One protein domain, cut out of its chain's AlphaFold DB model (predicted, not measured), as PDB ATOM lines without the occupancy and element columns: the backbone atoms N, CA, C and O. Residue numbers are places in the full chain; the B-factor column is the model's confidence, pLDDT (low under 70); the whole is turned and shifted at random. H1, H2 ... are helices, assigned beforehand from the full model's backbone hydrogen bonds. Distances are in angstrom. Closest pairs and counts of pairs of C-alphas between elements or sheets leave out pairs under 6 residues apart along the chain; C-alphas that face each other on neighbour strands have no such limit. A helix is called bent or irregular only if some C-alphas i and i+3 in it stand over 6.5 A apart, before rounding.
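This is residues 2 to 54 and 65 to 93 of the 251 residues of the protein "Predicted protein" of Monosiga brevicollis (UniProt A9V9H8). One long helix, H4, packs with its first part on H1, while residues 79 to 93, at its far end, stick out as a free arm. H3 passes close to the start of H4, well away from H1, and the short H2 packs on H3. The printed part has 82 residues with four named helices in the order H1, H2, H3, H4 and no named strand, an all-helix domain. It is only just loose, close to compact, with a radius of gyration of the C-alphas of 14.4 A and spans of 45 by 33 by 29 A.

Find C-alpha 2 at (-28.117, 19.040, -30.780); from there H1, residues 2 to 17, runs 22.4 A. After a tight link comes H2, residues 22 to 26. A short link leads to H3, residues 34 to 48, which runs 21.1 A from C-alpha 34 at (-19.378, 44.886, -43.412). Beyond the cut, H4, residues 66 to 91, runs 36.3 A to C-alpha 91 at (-38.714, 40.586, -27.275). H4 has a kink of 35 degrees near residue 85, and it is only just irregular: C-alphas 82 and 85 are 6.6 A apart.

Look first at residues 7 to 14 of H1, which touch residues 67 to 77 of H4. The closest C-alphas are those of Ala 11 and Thr 70, 4.9 A apart; the helices run opposite ways at a steep tilt of 52 degrees. H1 and H2 are close but not clearly touching, with the C-alphas of Ile 15 and Leu 22 closest at 7.8 A. H2 touches H3, where the closest C-alphas, those of Leu 26 and Ala 40, are 6.0 A apart. H2 and H4 are near each other, with 5 pairs of C-alphas within 10 A. H3 and H4 are close but not clearly touching: the closest C-alphas, those of Leu 48 and Ser 68, are 6.2 A apart, and the helices run opposite ways at a steep tilt of 41 degrees. H1 and H3 are apart. In H1, H2 and H3 every O i to N i+4 pair is within hydrogen-bond range; in H4, 20 of 22 are.

The two farthest C-alphas, those of Ser 54 and Ser 93, are 46.6 A apart. Residues 55 to 64 are not printed, and C-alphas 54 and 65 are 13.4 A apart across this cut, in the link from H3 to H4. Of the links that are printed whole, none is long. The mean pLDDT of the printed part is 73.3; 39 residues are under 70, namely 2 to 8, 11, 53 to 54 and 65 to 93.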
ATOM      1  N   ARG A   2     -29.327  19.881 -30.594       56.22
ATOM      2  CA  ARG A   2     -28.117  19.040 -30.780       56.22
ATOM      3  C   ARG A   2     -27.693  18.873 -32.247       56.22
ATOM      4  O   ARG A   2     -26.513  19.017 -32.528       56.22
ATOM      5  N   GLU A   3     -28.633  18.667 -33.169       47.62
ATOM      6  CA  GLU A   3     -28.316  18.519 -34.602       47.62
ATOM      7  C   GLU A   3     -27.790  19.805 -35.251       47.62
ATOM      8  O   GLU A   3     -26.833  19.762 -36.009       47.62
ATOM      9  N   LEU A   4     -28.340  20.969 -34.890       46.09
ATOM     10  CA  LEU A   4     -27.830  22.268 -35.346       46.09
ATOM     11  C   LEU A   4     -26.393  22.516 -34.869       46.09
ATOM     12  O   LEU A   4     -25.573  23.018 -35.635       46.09
ATOM     13  N   ASN A   5     -26.072  22.125 -33.632       64.25
ATOM     14  CA  ASN A   5     -24.705  22.210 -33.118       64.25
ATOM     15  C   ASN A   5     -23.772  21.229 -33.843       64.25
ATOM     16  O   ASN A   5     -22.684  21.630 -34.233       64.25
ATOM     17  N   LEU A   6     -24.208  19.989 -34.084       64.56
ATOM     18  CA  LEU A   6     -23.445  18.989 -34.844       64.56
ATOM     19  C   LEU A   6     -23.124  19.466 -36.266       64.56
ATOM     20  O   LEU A   6     -21.964  19.456 -36.662       64.56
ATOM     21  N   LEU A   7     -24.123  19.980 -36.987       54.28
ATOM     22  CA  LEU A   7     -23.945  20.505 -38.343       54.28
ATOM     23  C   LEU A   7     -23.069  21.765 -38.377       54.28
ATOM     24  O   LEU A   7     -22.359  22.011 -39.350       54.28
ATOM     25  N   THR A   8     -23.112  22.582 -37.320       69.56
ATOM     26  CA  THR A   8     -22.236  23.756 -37.197       69.56
ATOM     27  C   THR A   8     -20.787  23.336 -36.960       69.56
ATOM     28  O   THR A   8     -19.886  23.906 -37.573       69.56
ATOM     29  N   GLU A   9     -20.551  22.325 -36.123       76.31
ATOM     30  CA  GLU A   9     -19.209  21.792 -35.868       76.31
ATOM     31  C   GLU A   9     -18.642  21.033 -37.078       76.31
ATOM     32  O   GLU A   9     -17.459  21.179 -37.378       76.31
ATOM     33  N   GLU A  10     -19.464  20.304 -37.842       74.94
ATOM     34  CA  GLU A  10     -19.044  19.690 -39.112       74.94
ATOM     35  C   GLU A  10     -18.637  20.738 -40.146       74.94
ATOM     36  O   GLU A  10     -17.539  20.662 -40.700       74.94
ATOM     37  N   ALA A  11     -19.471  21.762 -40.350       67.94
ATOM     38  CA  ALA A  11     -19.162  22.855 -41.266       67.94
ATOM     39  C   ALA A  11     -17.872  23.588 -40.858       67.94
ATOM     40  O   ALA A  11     -17.035  23.937 -41.691       67.94
ATOM     41  N   ARG A  12     -17.682  23.786 -39.550       71.44
ATOM     42  CA  ARG A  12     -16.477  24.401 -38.990       71.44
ATOM     43  C   ARG A  12     -15.241  23.517 -39.170       71.44
ATOM     44  O   ARG A  12     -14.177  24.043 -39.488       71.44
ATOM     45  N   SER A  13     -15.388  22.204 -39.008       77.94
ATOM     46  CA  SER A  13     -14.333  21.209 -39.222       77.94
ATOM     47  C   SER A  13     -13.903  21.143 -40.687       77.94
ATOM     48  O   SER A  13     -12.708  21.154 -40.969       77.94
ATOM     49  N   GLU A  14     -14.840  21.157 -41.639       74.44
ATOM     50  CA  GLU A  14     -14.506  21.206 -43.070       74.44
ATOM     51  C   GLU A  14     -13.763  22.488 -43.455       74.44
ATOM     52  O   GLU A  14     -12.737  22.422 -44.129       74.44
ATOM     53  N   ILE A  15     -14.215  23.648 -42.966       73.88
ATOM     54  CA  ILE A  15     -13.511  24.920 -43.195       73.88
ATOM     55  C   ILE A  15     -12.097  24.878 -42.586       73.88
ATOM     56  O   ILE A  15     -11.151  25.393 -43.183       73.88
ATOM     57  N   GLN A  16     -11.928  24.235 -41.424       78.38
ATOM     58  CA  GLN A  16     -10.617  24.051 -40.796       78.38
ATOM     59  C   GLN A  16      -9.704  23.080 -41.554       78.38
ATOM     60  O   GLN A  16      -8.499  23.327 -41.594       78.38
ATOM     61  N   LYS A  17     -10.238  22.016 -42.170       84.00
ATOM     62  CA  LYS A  17      -9.446  21.049 -42.957       84.00
ATOM     63  C   LYS A  17      -8.757  21.700 -44.150       84.00
ATOM     64  O   LYS A  17      -7.613  21.369 -44.444       84.00
ATOM     65  N   ASP A  18      -9.420  22.663 -44.780       77.94
ATOM     66  CA  ASP A  18      -8.849  23.420 -45.892       77.94
ATOM     67  C   ASP A  18      -7.825  24.473 -45.440       77.94
ATOM     68  O   ASP A  18      -7.163  25.085 -46.279       77.94
ATOM     69  N   GLY A  19      -7.721  24.749 -44.132       88.38
ATOM     70  CA  GLY A  19      -6.863  25.798 -43.575       88.38
ATOM     71  C   GLY A  19      -7.226  27.216 -44.037       88.38
ATOM     72  O   GLY A  19      -6.512  28.168 -43.719       88.38
ATOM     73  N   ARG A  20      -8.324  27.376 -44.788       88.56
ATOM     74  CA  ARG A  20      -8.747  28.652 -45.359       88.56
ATOM     75  C   ARG A  20      -9.610  29.411 -44.369       88.56
ATOM     76  O   ARG A  20     -10.566  28.881 -43.809       88.56
ATOM     77  N   THR A  21      -9.308  30.688 -44.184       90.94
ATOM     78  CA  THR A  21     -10.174  31.561 -43.386       90.94
ATOM     79  C   THR A  21     -11.440  31.908 -44.172       90.94
ATOM     80  O   THR A  21     -11.445  31.926 -45.404       90.94
ATOM     81  N   LEU A  22     -12.534  32.236 -43.476       87.50
ATOM     82  CA  LEU A  22     -13.792  32.641 -44.121       87.50
ATOM     83  C   LEU A  22     -13.595  33.830 -45.083       87.50
ATOM     84  O   LEU A  22     -14.191  33.873 -46.157       87.50
ATOM     85  N   TYR A  23     -12.699  34.754 -44.731       91.81
ATOM     86  CA  TYR A  23     -12.301  35.887 -45.568       91.81
ATOM     87  C   TYR A  23     -11.630  35.445 -46.876       91.81
ATOM     88  O   TYR A  23     -11.929  35.985 -47.938       91.81
ATOM     89  N   GLN A  24     -10.801  34.396 -46.834       94.69
ATOM     90  CA  GLN A  24     -10.196  33.804 -48.031       94.69
ATOM     91  C   GLN A  24     -11.230  33.091 -48.911       94.69
ATOM     92  O   GLN A  24     -11.148  33.183 -50.135       94.69
ATOM     93  N   ILE A  25     -12.228  32.427 -48.311       92.44
ATOM     94  CA  ILE A  25     -13.336  31.792 -49.051       92.44
ATOM     95  C   ILE A  25     -14.177  32.853 -49.774       92.44
ATOM     96  O   ILE A  25     -14.491  32.708 -50.955       92.44
ATOM     97  N   LEU A  26     -14.501  33.946 -49.080       94.00
ATOM     98  CA  LEU A  26     -15.266  35.067 -49.629       94.00
ATOM     99  C   LEU A  26     -14.434  35.993 -50.534       94.00
ATOM    100  O   LEU A  26     -15.008  36.857 -51.197       94.00
ATOM    101  N   LYS A  27     -13.108  35.809 -50.588       96.06
ATOM    102  CA  LYS A  27     -12.150  36.665 -51.308       96.06
ATOM    103  C   LYS A  27     -12.276  38.152 -50.932       96.06
ATOM    104  O   LYS A  27     -12.255  39.019 -51.805       96.06
ATOM    105  N   VAL A  28     -12.416  38.430 -49.638       96.50
ATOM    106  CA  VAL A  28     -12.483  39.785 -49.059       96.50
ATOM    107  C   VAL A  28     -11.379  39.973 -48.031       96.50
ATOM    108  O   VAL A  28     -10.940  39.007 -47.404       96.50
ATOM    109  N   ASP A  29     -10.925  41.213 -47.866       96.94
ATOM    110  CA  ASP A  29      -9.931  41.546 -46.849       96.94
ATOM    111  C   ASP A  29     -10.577  41.498 -45.449       96.94
ATOM    112  O   ASP A  29     -11.732  41.907 -45.301       96.94
ATOM    113  N   PRO A  30      -9.881  41.033 -44.396       95.56
ATOM    114  CA  PRO A  30     -10.395  41.093 -43.025       95.56
ATOM    115  C   PRO A  30     -10.759  42.507 -42.548       95.56
ATOM    116  O   PRO A  30     -11.565  42.646 -41.631       95.56
ATOM    117  N   ASN A  31     -10.180  43.544 -43.163       95.44
ATOM    118  CA  ASN A  31     -10.457  44.950 -42.872       95.44
ATOM    119  C   ASN A  31     -11.528  45.562 -43.794       95.44
ATOM    120  O   ASN A  31     -11.812  46.756 -43.685       95.44
ATOM    121  N   ASP A  32     -12.118  44.787 -44.713       95.94
ATOM    122  CA  ASP A  32     -13.198  45.286 -45.562       95.94
ATOM    123  C   ASP A  32     -14.448  45.625 -44.733       95.94
ATOM    124  O   ASP A  32     -14.797  44.968 -43.748       95.94
ATOM    125  N   SER A  33     -15.174  46.655 -45.170       95.00
ATOM    126  CA  SER A  33     -16.423  47.063 -44.527       95.00
ATOM    127  C   SER A  33     -17.473  45.943 -44.550       95.00
ATOM    128  O   SER A  33     -17.567  45.146 -45.490       95.00
ATOM    129  N   GLY A  34     -18.336  45.912 -43.530       89.31
ATOM    130  CA  GLY A  34     -19.378  44.886 -43.412       89.31
ATOM    131  C   GLY A  34     -20.335  44.822 -44.612       89.31
ATOM    132  O   GLY A  34     -20.877  43.755 -44.906       89.31
ATOM    133  N   SER A  35     -20.530  45.923 -45.346       90.75
ATOM    134  CA  SER A  35     -21.313  45.944 -46.589       90.75
ATOM    135  C   SER A  35     -20.639  45.148 -47.711       90.75
ATOM    136  O   SER A  35     -21.313  44.381 -48.403       90.75
ATOM    137  N   ARG A  36     -19.311  45.243 -47.843       93.56
ATOM    138  CA  ARG A  36     -18.531  44.509 -48.848       93.56
ATOM    139  C   ARG A  36     -18.474  43.012 -48.555       93.56
ATOM    140  O   ARG A  36     -18.667  42.214 -49.471       93.56
ATOM    141  N   VAL A  37     -18.332  42.626 -47.285       92.94
ATOM    142  CA  VAL A  37     -18.424  41.216 -46.853       92.94
ATOM    143  C   VAL A  37     -19.799  40.632 -47.196       92.94
ATOM    144  O   VAL A  37     -19.891  39.562 -47.799       92.94
ATOM    145  N   LYS A  38     -20.883  41.365 -46.897       87.56
ATOM    146  CA  LYS A  38     -22.255  40.960 -47.256       87.56
ATOM    147  C   LYS A  38     -22.443  40.830 -48.770       87.56
ATOM    148  O   LYS A  38     -23.098  39.894 -49.222       87.56
ATOM    149  N   GLN A  39     -21.886  41.748 -49.561       93.25
ATOM    150  CA  GLN A  39     -21.978  41.702 -51.020       93.25
ATOM    151  C   GLN A  39     -21.214  40.508 -51.607       93.25
ATOM    152  O   GLN A  39     -21.769  39.789 -52.438       93.25
ATOM    153  N   ALA A  40     -19.980  40.265 -51.156       94.44
ATOM    154  CA  ALA A  40     -19.173  39.122 -51.583       94.44
ATOM    155  C   ALA A  40     -19.864  37.791 -51.256       94.44
ATOM    156  O   ALA A  40     -19.934  36.901 -52.103       94.44
ATOM    157  N   TYR A  41     -20.472  37.702 -50.070       91.81
ATOM    158  CA  TYR A  41     -21.285  36.556 -49.685       91.81
ATOM    159  C   TYR A  41     -22.474  36.332 -50.627       91.81
ATOM    160  O   TYR A  41     -22.641  35.232 -51.148       91.81
ATOM    161  N   ARG A  42     -23.264  37.377 -50.923       88.50
ATOM    162  CA  ARG A  42     -24.396  37.272 -51.865       88.50
ATOM    163  C   ARG A  42     -23.945  36.763 -53.236       88.50
ATOM    164  O   ARG A  42     -24.602  35.905 -53.814       88.50
ATOM    165  N   GLN A  43     -22.815  37.261 -53.738       91.19
ATOM    166  CA  GLN A  43     -22.245  36.814 -55.011       91.19
ATOM    167  C   GLN A  43     -21.814  35.343 -54.967       91.19
ATOM    168  O   GLN A  43     -22.030  34.616 -55.936       91.19
ATOM    169  N   LEU A  44     -21.242  34.887 -53.850       90.38
ATOM    170  CA  LEU A  44     -20.860  33.488 -53.670       90.38
ATOM    171  C   LEU A  44     -22.087  32.568 -53.623       90.38
ATOM    172  O   LEU A  44     -22.109  31.562 -54.326       90.38
ATOM    173  N   CYS A  45     -23.133  32.940 -52.880       86.31
ATOM    174  CA  CYS A  45     -24.392  32.191 -52.859       86.31
ATOM    175  C   CYS A  45     -25.029  32.089 -54.241       86.31
ATOM    176  O   CYS A  45     -25.484  31.016 -54.608       86.31
ATOM    177  N   LEU A  46     -25.039  33.176 -55.018       85.44
ATOM    178  CA  LEU A  46     -25.583  33.158 -56.377       85.44
ATOM    179  C   LEU A  46     -24.785  32.238 -57.309       85.44
ATOM    180  O   LEU A  46     -25.388  31.572 -58.143       85.44
ATOM    181  N   LYS A  47     -23.455  32.188 -57.169       86.69
ATOM    182  CA  LYS A  47     -22.594  31.292 -57.958       86.69
ATOM    183  C   LYS A  47     -22.762  29.824 -57.581       86.69
ATOM    184  O   LYS A  47     -22.685  28.973 -58.453       86.69
ATOM    185  N   LEU A  48     -22.961  29.541 -56.296       84.00
ATOM    186  CA  LEU A  48     -23.119  28.184 -55.770       84.00
ATOM    187  C   LEU A  48     -24.581  27.721 -55.734       84.00
ATOM    188  O   LEU A  48     -24.860  26.618 -55.267       84.00
ATOM    189  N   HIS A  49     -25.519  28.560 -56.181       83.25
ATOM    190  CA  HIS A  49     -26.930  28.217 -56.174       83.25
ATOM    191  C   HIS A  49     -27.182  27.085 -57.182       83.25
ATOM    192  O   HIS A  49     -26.817  27.243 -58.350       83.25
ATOM    193  N   PRO A  50     -27.844  25.983 -56.780       80.19
ATOM    194  CA  PRO A  50     -28.014  24.799 -57.627       80.19
ATOM    195  C   PRO A  50     -28.705  25.110 -58.964       80.19
ATOM    196  O   PRO A  50     -28.374  24.514 -59.983       80.19
ATOM    197  N   ASP A  51     -29.603  26.095 -58.962       79.00
ATOM    198  CA  ASP A  51     -30.345  26.574 -60.139       79.00
ATOM    199  C   ASP A  51     -29.467  27.275 -61.193       79.00
ATOM    200  O   ASP A  51     -29.807  27.299 -62.366       79.00
ATOM    201  N   LYS A  52     -28.323  27.854 -60.792       72.19
ATOM    202  CA  LYS A  52     -27.401  28.551 -61.712       72.19
ATOM    203  C   LYS A  52     -26.218  27.694 -62.150       72.19
ATOM    204  O   LYS A  52     -25.540  28.040 -63.113       72.19
ATOM    205  N   THR A  53     -25.955  26.594 -61.450       64.12
ATOM    206  CA  THR A  53     -24.853  25.673 -61.761       64.12
ATOM    207  C   THR A  53     -25.219  24.600 -62.791       64.12
ATOM    208  O   THR A  53     -24.337  23.862 -63.215       64.12
ATOM    209  N   SER A  54     -26.485  24.504 -63.208       63.91
ATOM    210  CA  SER A  54     -26.975  23.470 -64.134       63.91
ATOM    211  C   SER A  54     -26.551  23.664 -65.594       63.91
ATOM    212  O   SER A  54     -26.509  22.683 -66.329       63.91
ATOM    213  N   THR A  65     -20.589  20.169 -54.575       60.56
ATOM    214  CA  THR A  65     -19.532  19.810 -53.622       60.56
ATOM    215  C   THR A  65     -20.023  19.975 -52.173       60.56
ATOM    216  O   THR A  65     -20.761  20.922 -51.884       60.56
ATOM    217  N   PRO A  66     -19.628  19.100 -51.227       62.97
ATOM    218  CA  PRO A  66     -19.969  19.251 -49.804       62.97
ATOM    219  C   PRO A  66     -19.635  20.655 -49.270       62.97
ATOM    220  O   PRO A  66     -20.395  21.230 -48.493       62.97
ATOM    221  N   PHE A  67     -18.601  21.279 -49.838       63.78
ATOM    222  CA  PHE A  67     -18.208  22.660 -49.601       63.78
ATOM    223  C   PHE A  67     -19.331  23.692 -49.821       63.78
ATOM    224  O   PHE A  67     -19.475  24.609 -49.015       63.78
ATOM    225  N   SER A  68     -20.166  23.570 -50.864       63.56
ATOM    226  CA  SER A  68     -21.238  24.551 -51.114       63.56
ATOM    227  C   SER A  68     -22.331  24.490 -50.045       63.56
ATOM    228  O   SER A  68     -22.794  25.531 -49.573       63.56
ATOM    229  N   LYS A  69     -22.678  23.280 -49.592       67.50
ATOM    230  CA  LYS A  69     -23.614  23.065 -48.480       67.50
ATOM    231  C   LYS A  69     -23.040  23.610 -47.175       67.50
ATOM    232  O   LYS A  69     -23.726  24.357 -46.480       67.50
ATOM    233  N   THR A  70     -21.773  23.319 -46.900       66.69
ATOM    234  CA  THR A  70     -21.037  23.806 -45.727       66.69
ATOM    235  C   THR A  70     -20.975  25.332 -45.666       66.69
ATOM    236  O   THR A  70     -21.261  25.919 -44.622       66.69
ATOM    237  N   VAL A  71     -20.688  26.004 -46.784       69.50
ATOM    238  CA  VAL A  71     -20.638  27.475 -46.859       69.50
ATOM    239  C   VAL A  71     -22.017  28.103 -46.643       69.50
ATOM    240  O   VAL A  71     -22.138  29.073 -45.888       69.50
ATOM    241  N   ILE A  72     -23.066  27.553 -47.262       67.62
ATOM    242  CA  ILE A  72     -24.443  28.036 -47.072       67.62
ATOM    243  C   ILE A  72     -24.862  27.870 -45.605       67.62
ATOM    244  O   ILE A  72     -25.400  28.802 -45.006       67.62
ATOM    245  N   HIS A  73     -24.562  26.719 -45.000       62.06
ATOM    246  CA  HIS A  73     -24.967  26.408 -43.635       62.06
ATOM    247  C   HIS A  73     -24.199  27.234 -42.593       62.06
ATOM    248  O   HIS A  73     -24.815  27.869 -41.738       62.06
ATOM    249  N   ALA A  74     -22.868  27.320 -42.709       60.62
ATOM    250  CA  ALA A  74     -22.040  28.150 -41.833       60.62
ATOM    251  C   ALA A  74     -22.494  29.615 -41.857       60.62
ATOM    252  O   ALA A  74     -22.577  30.270 -40.815       60.62
ATOM    253  N   THR A  75     -22.857  30.122 -43.036       61.72
ATOM    254  CA  THR A  75     -23.262  31.522 -43.155       61.72
ATOM    255  C   THR A  75     -24.702  31.777 -42.716       61.72
ATOM    256  O   THR A  75     -24.999  32.850 -42.181       61.72
ATOM    257  N   PHE A  76     -25.592  30.790 -42.854       64.62
ATOM    258  CA  PHE A  76     -26.914  30.823 -42.228       64.62
ATOM    259  C   PHE A  76     -26.795  30.893 -40.698       64.62
ATOM    260  O   PHE A  76     -27.420  31.751 -40.071       64.62
ATOM    261  N   THR A  77     -25.917  30.078 -40.105       59.66
ATOM    262  CA  THR A  77     -25.639  30.103 -38.663       59.66
ATOM    263  C   THR A  77     -25.062  31.444 -38.208       59.66
ATOM    264  O   THR A  77     -25.483  31.966 -37.176       59.66
ATOM    265  N   MET A  78     -24.161  32.059 -38.985       54.59
ATOM    266  CA  MET A  78     -23.656  33.402 -38.673       54.59
ATOM    267  C   MET A  78     -24.743  34.477 -38.787       54.59
ATOM    268  O   MET A  78     -24.864  35.316 -37.901       54.59
ATOM    269  N   SER A  79     -25.582  34.445 -39.828       56.97
ATOM    270  CA  SER A  79     -26.734  35.357 -39.908       56.97
ATOM    271  C   SER A  79     -27.653  35.207 -38.696       56.97
ATOM    272  O   SER A  79     -28.057  36.209 -38.110       56.97
ATOM    273  N   MET A  80     -27.926  33.976 -38.261       56.72
ATOM    274  CA  MET A  80     -28.709  33.718 -37.052       56.72
ATOM    275  C   MET A  80     -28.033  34.254 -35.785       56.72
ATOM    276  O   MET A  80     -28.719  34.855 -34.964       56.72
ATOM    277  N   SER A  81     -26.713  34.111 -35.624       52.66
ATOM    278  CA  SER A  81     -26.006  34.607 -34.435       52.66
ATOM    279  C   SER A  81     -25.931  36.137 -34.364       52.66
ATOM    280  O   SER A  81     -25.969  36.685 -33.264       52.66
ATOM    281  N   TYR A  82     -25.913  36.840 -35.504       53.75
ATOM    282  CA  TYR A  82     -26.039  38.304 -35.540       53.75
ATOM    283  C   TYR A  82     -27.479  38.793 -35.337       53.75
ATOM    284  O   TYR A  82     -27.687  39.866 -34.768       53.75
ATOM    285  N   LEU A  83     -28.479  38.026 -35.781       51.31
ATOM    286  CA  LEU A  83     -29.894  38.394 -35.661       51.31
ATOM    287  C   LEU A  83     -30.485  38.060 -34.282       51.31
ATOM    288  O   LEU A  83     -31.375  38.770 -33.814       51.31
ATOM    289  N   LEU A  84     -29.974  37.033 -33.597       50.22
ATOM    290  CA  LEU A  84     -30.492  36.565 -32.308       50.22
ATOM    291  C   LEU A  84     -30.462  37.638 -31.191       50.22
ATOM    292  O   LEU A  84     -31.467  37.773 -30.494       50.22
ATOM    293  N   PRO A  85     -29.403  38.460 -31.022       53.84
ATOM    294  CA  PRO A  85     -29.382  39.530 -30.020       53.84
ATOM    295  C   PRO A  85     -30.363  40.666 -30.328       53.84
ATOM    296  O   PRO A  85     -30.942  41.245 -29.411       53.84
ATOM    297  N   HIS A  86     -30.568  40.985 -31.611       52.91
ATOM    298  CA  HIS A  86     -31.574  41.962 -32.039       52.91
ATOM    299  C   HIS A  86     -32.986  41.440 -31.772       52.91
ATOM    300  O   HIS A  86     -33.817  42.163 -31.230       52.91
ATOM    301  N   TRP A  87     -33.226  40.161 -32.062       51.16
ATOM    302  CA  TRP A  87     -34.490  39.490 -31.782       51.16
ATOM    303  C   TRP A  87     -34.799  39.439 -30.276       51.16
ATOM    304  O   TRP A  87     -35.897  39.805 -29.860       51.16
ATOM    305  N   LEU A  88     -33.811  39.095 -29.440       51.38
ATOM    306  CA  LEU A  88     -33.924  39.117 -27.973       51.38
ATOM    307  C   LEU A  88     -34.220  40.522 -27.426       51.38
ATOM    308  O   LEU A  88     -35.044  40.661 -26.523       51.38
ATOM    309  N   LYS A  89     -33.602  41.569 -27.991       52.94
ATOM    310  CA  LYS A  89     -33.896  42.969 -27.632       52.94
ATOM    311  C   LYS A  89     -35.311  43.388 -28.033       52.94
ATOM    312  O   LYS A  89     -35.981  44.053 -27.250       52.94
ATOM    313  N   CYS A  90     -35.788  42.976 -29.208       48.81
ATOM    314  CA  CYS A  90     -37.168  43.222 -29.631       48.81
ATOM    315  C   CYS A  90     -38.182  42.526 -28.709       48.81
ATOM    316  O   CYS A  90     -39.231  43.097 -28.422       48.81
ATOM    317  N   PHE A  91     -37.851  41.340 -28.191       45.94
ATOM    318  CA  PHE A  91     -38.714  40.586 -27.275       45.94
ATOM    319  C   PHE A  91     -38.770  41.171 -25.852       45.94
ATOM    320  O   PHE A  91     -39.731  40.943 -25.123       45.94
ATOM    321  N   GLN A  92     -37.762  41.950 -25.451       48.75
ATOM    322  CA  GLN A  92     -37.717  42.622 -24.146       48.75
ATOM    323  C   GLN A  92     -38.473  43.959 -24.109       48.75
ATOM    324  O   GLN A  92     -38.613  44.532 -23.032       48.75
ATOM    325  N   SER A  93     -38.978  44.461 -25.243       46.97
ATOM    326  CA  SER A  93     -39.765  45.699 -25.266       46.97
ATOM    327  C   SER A  93     -41.227  45.430 -24.867       46.97
ATOM    328  O   SER A  93     -41.947  44.762 -25.613       46.97
TER     329      SER A  93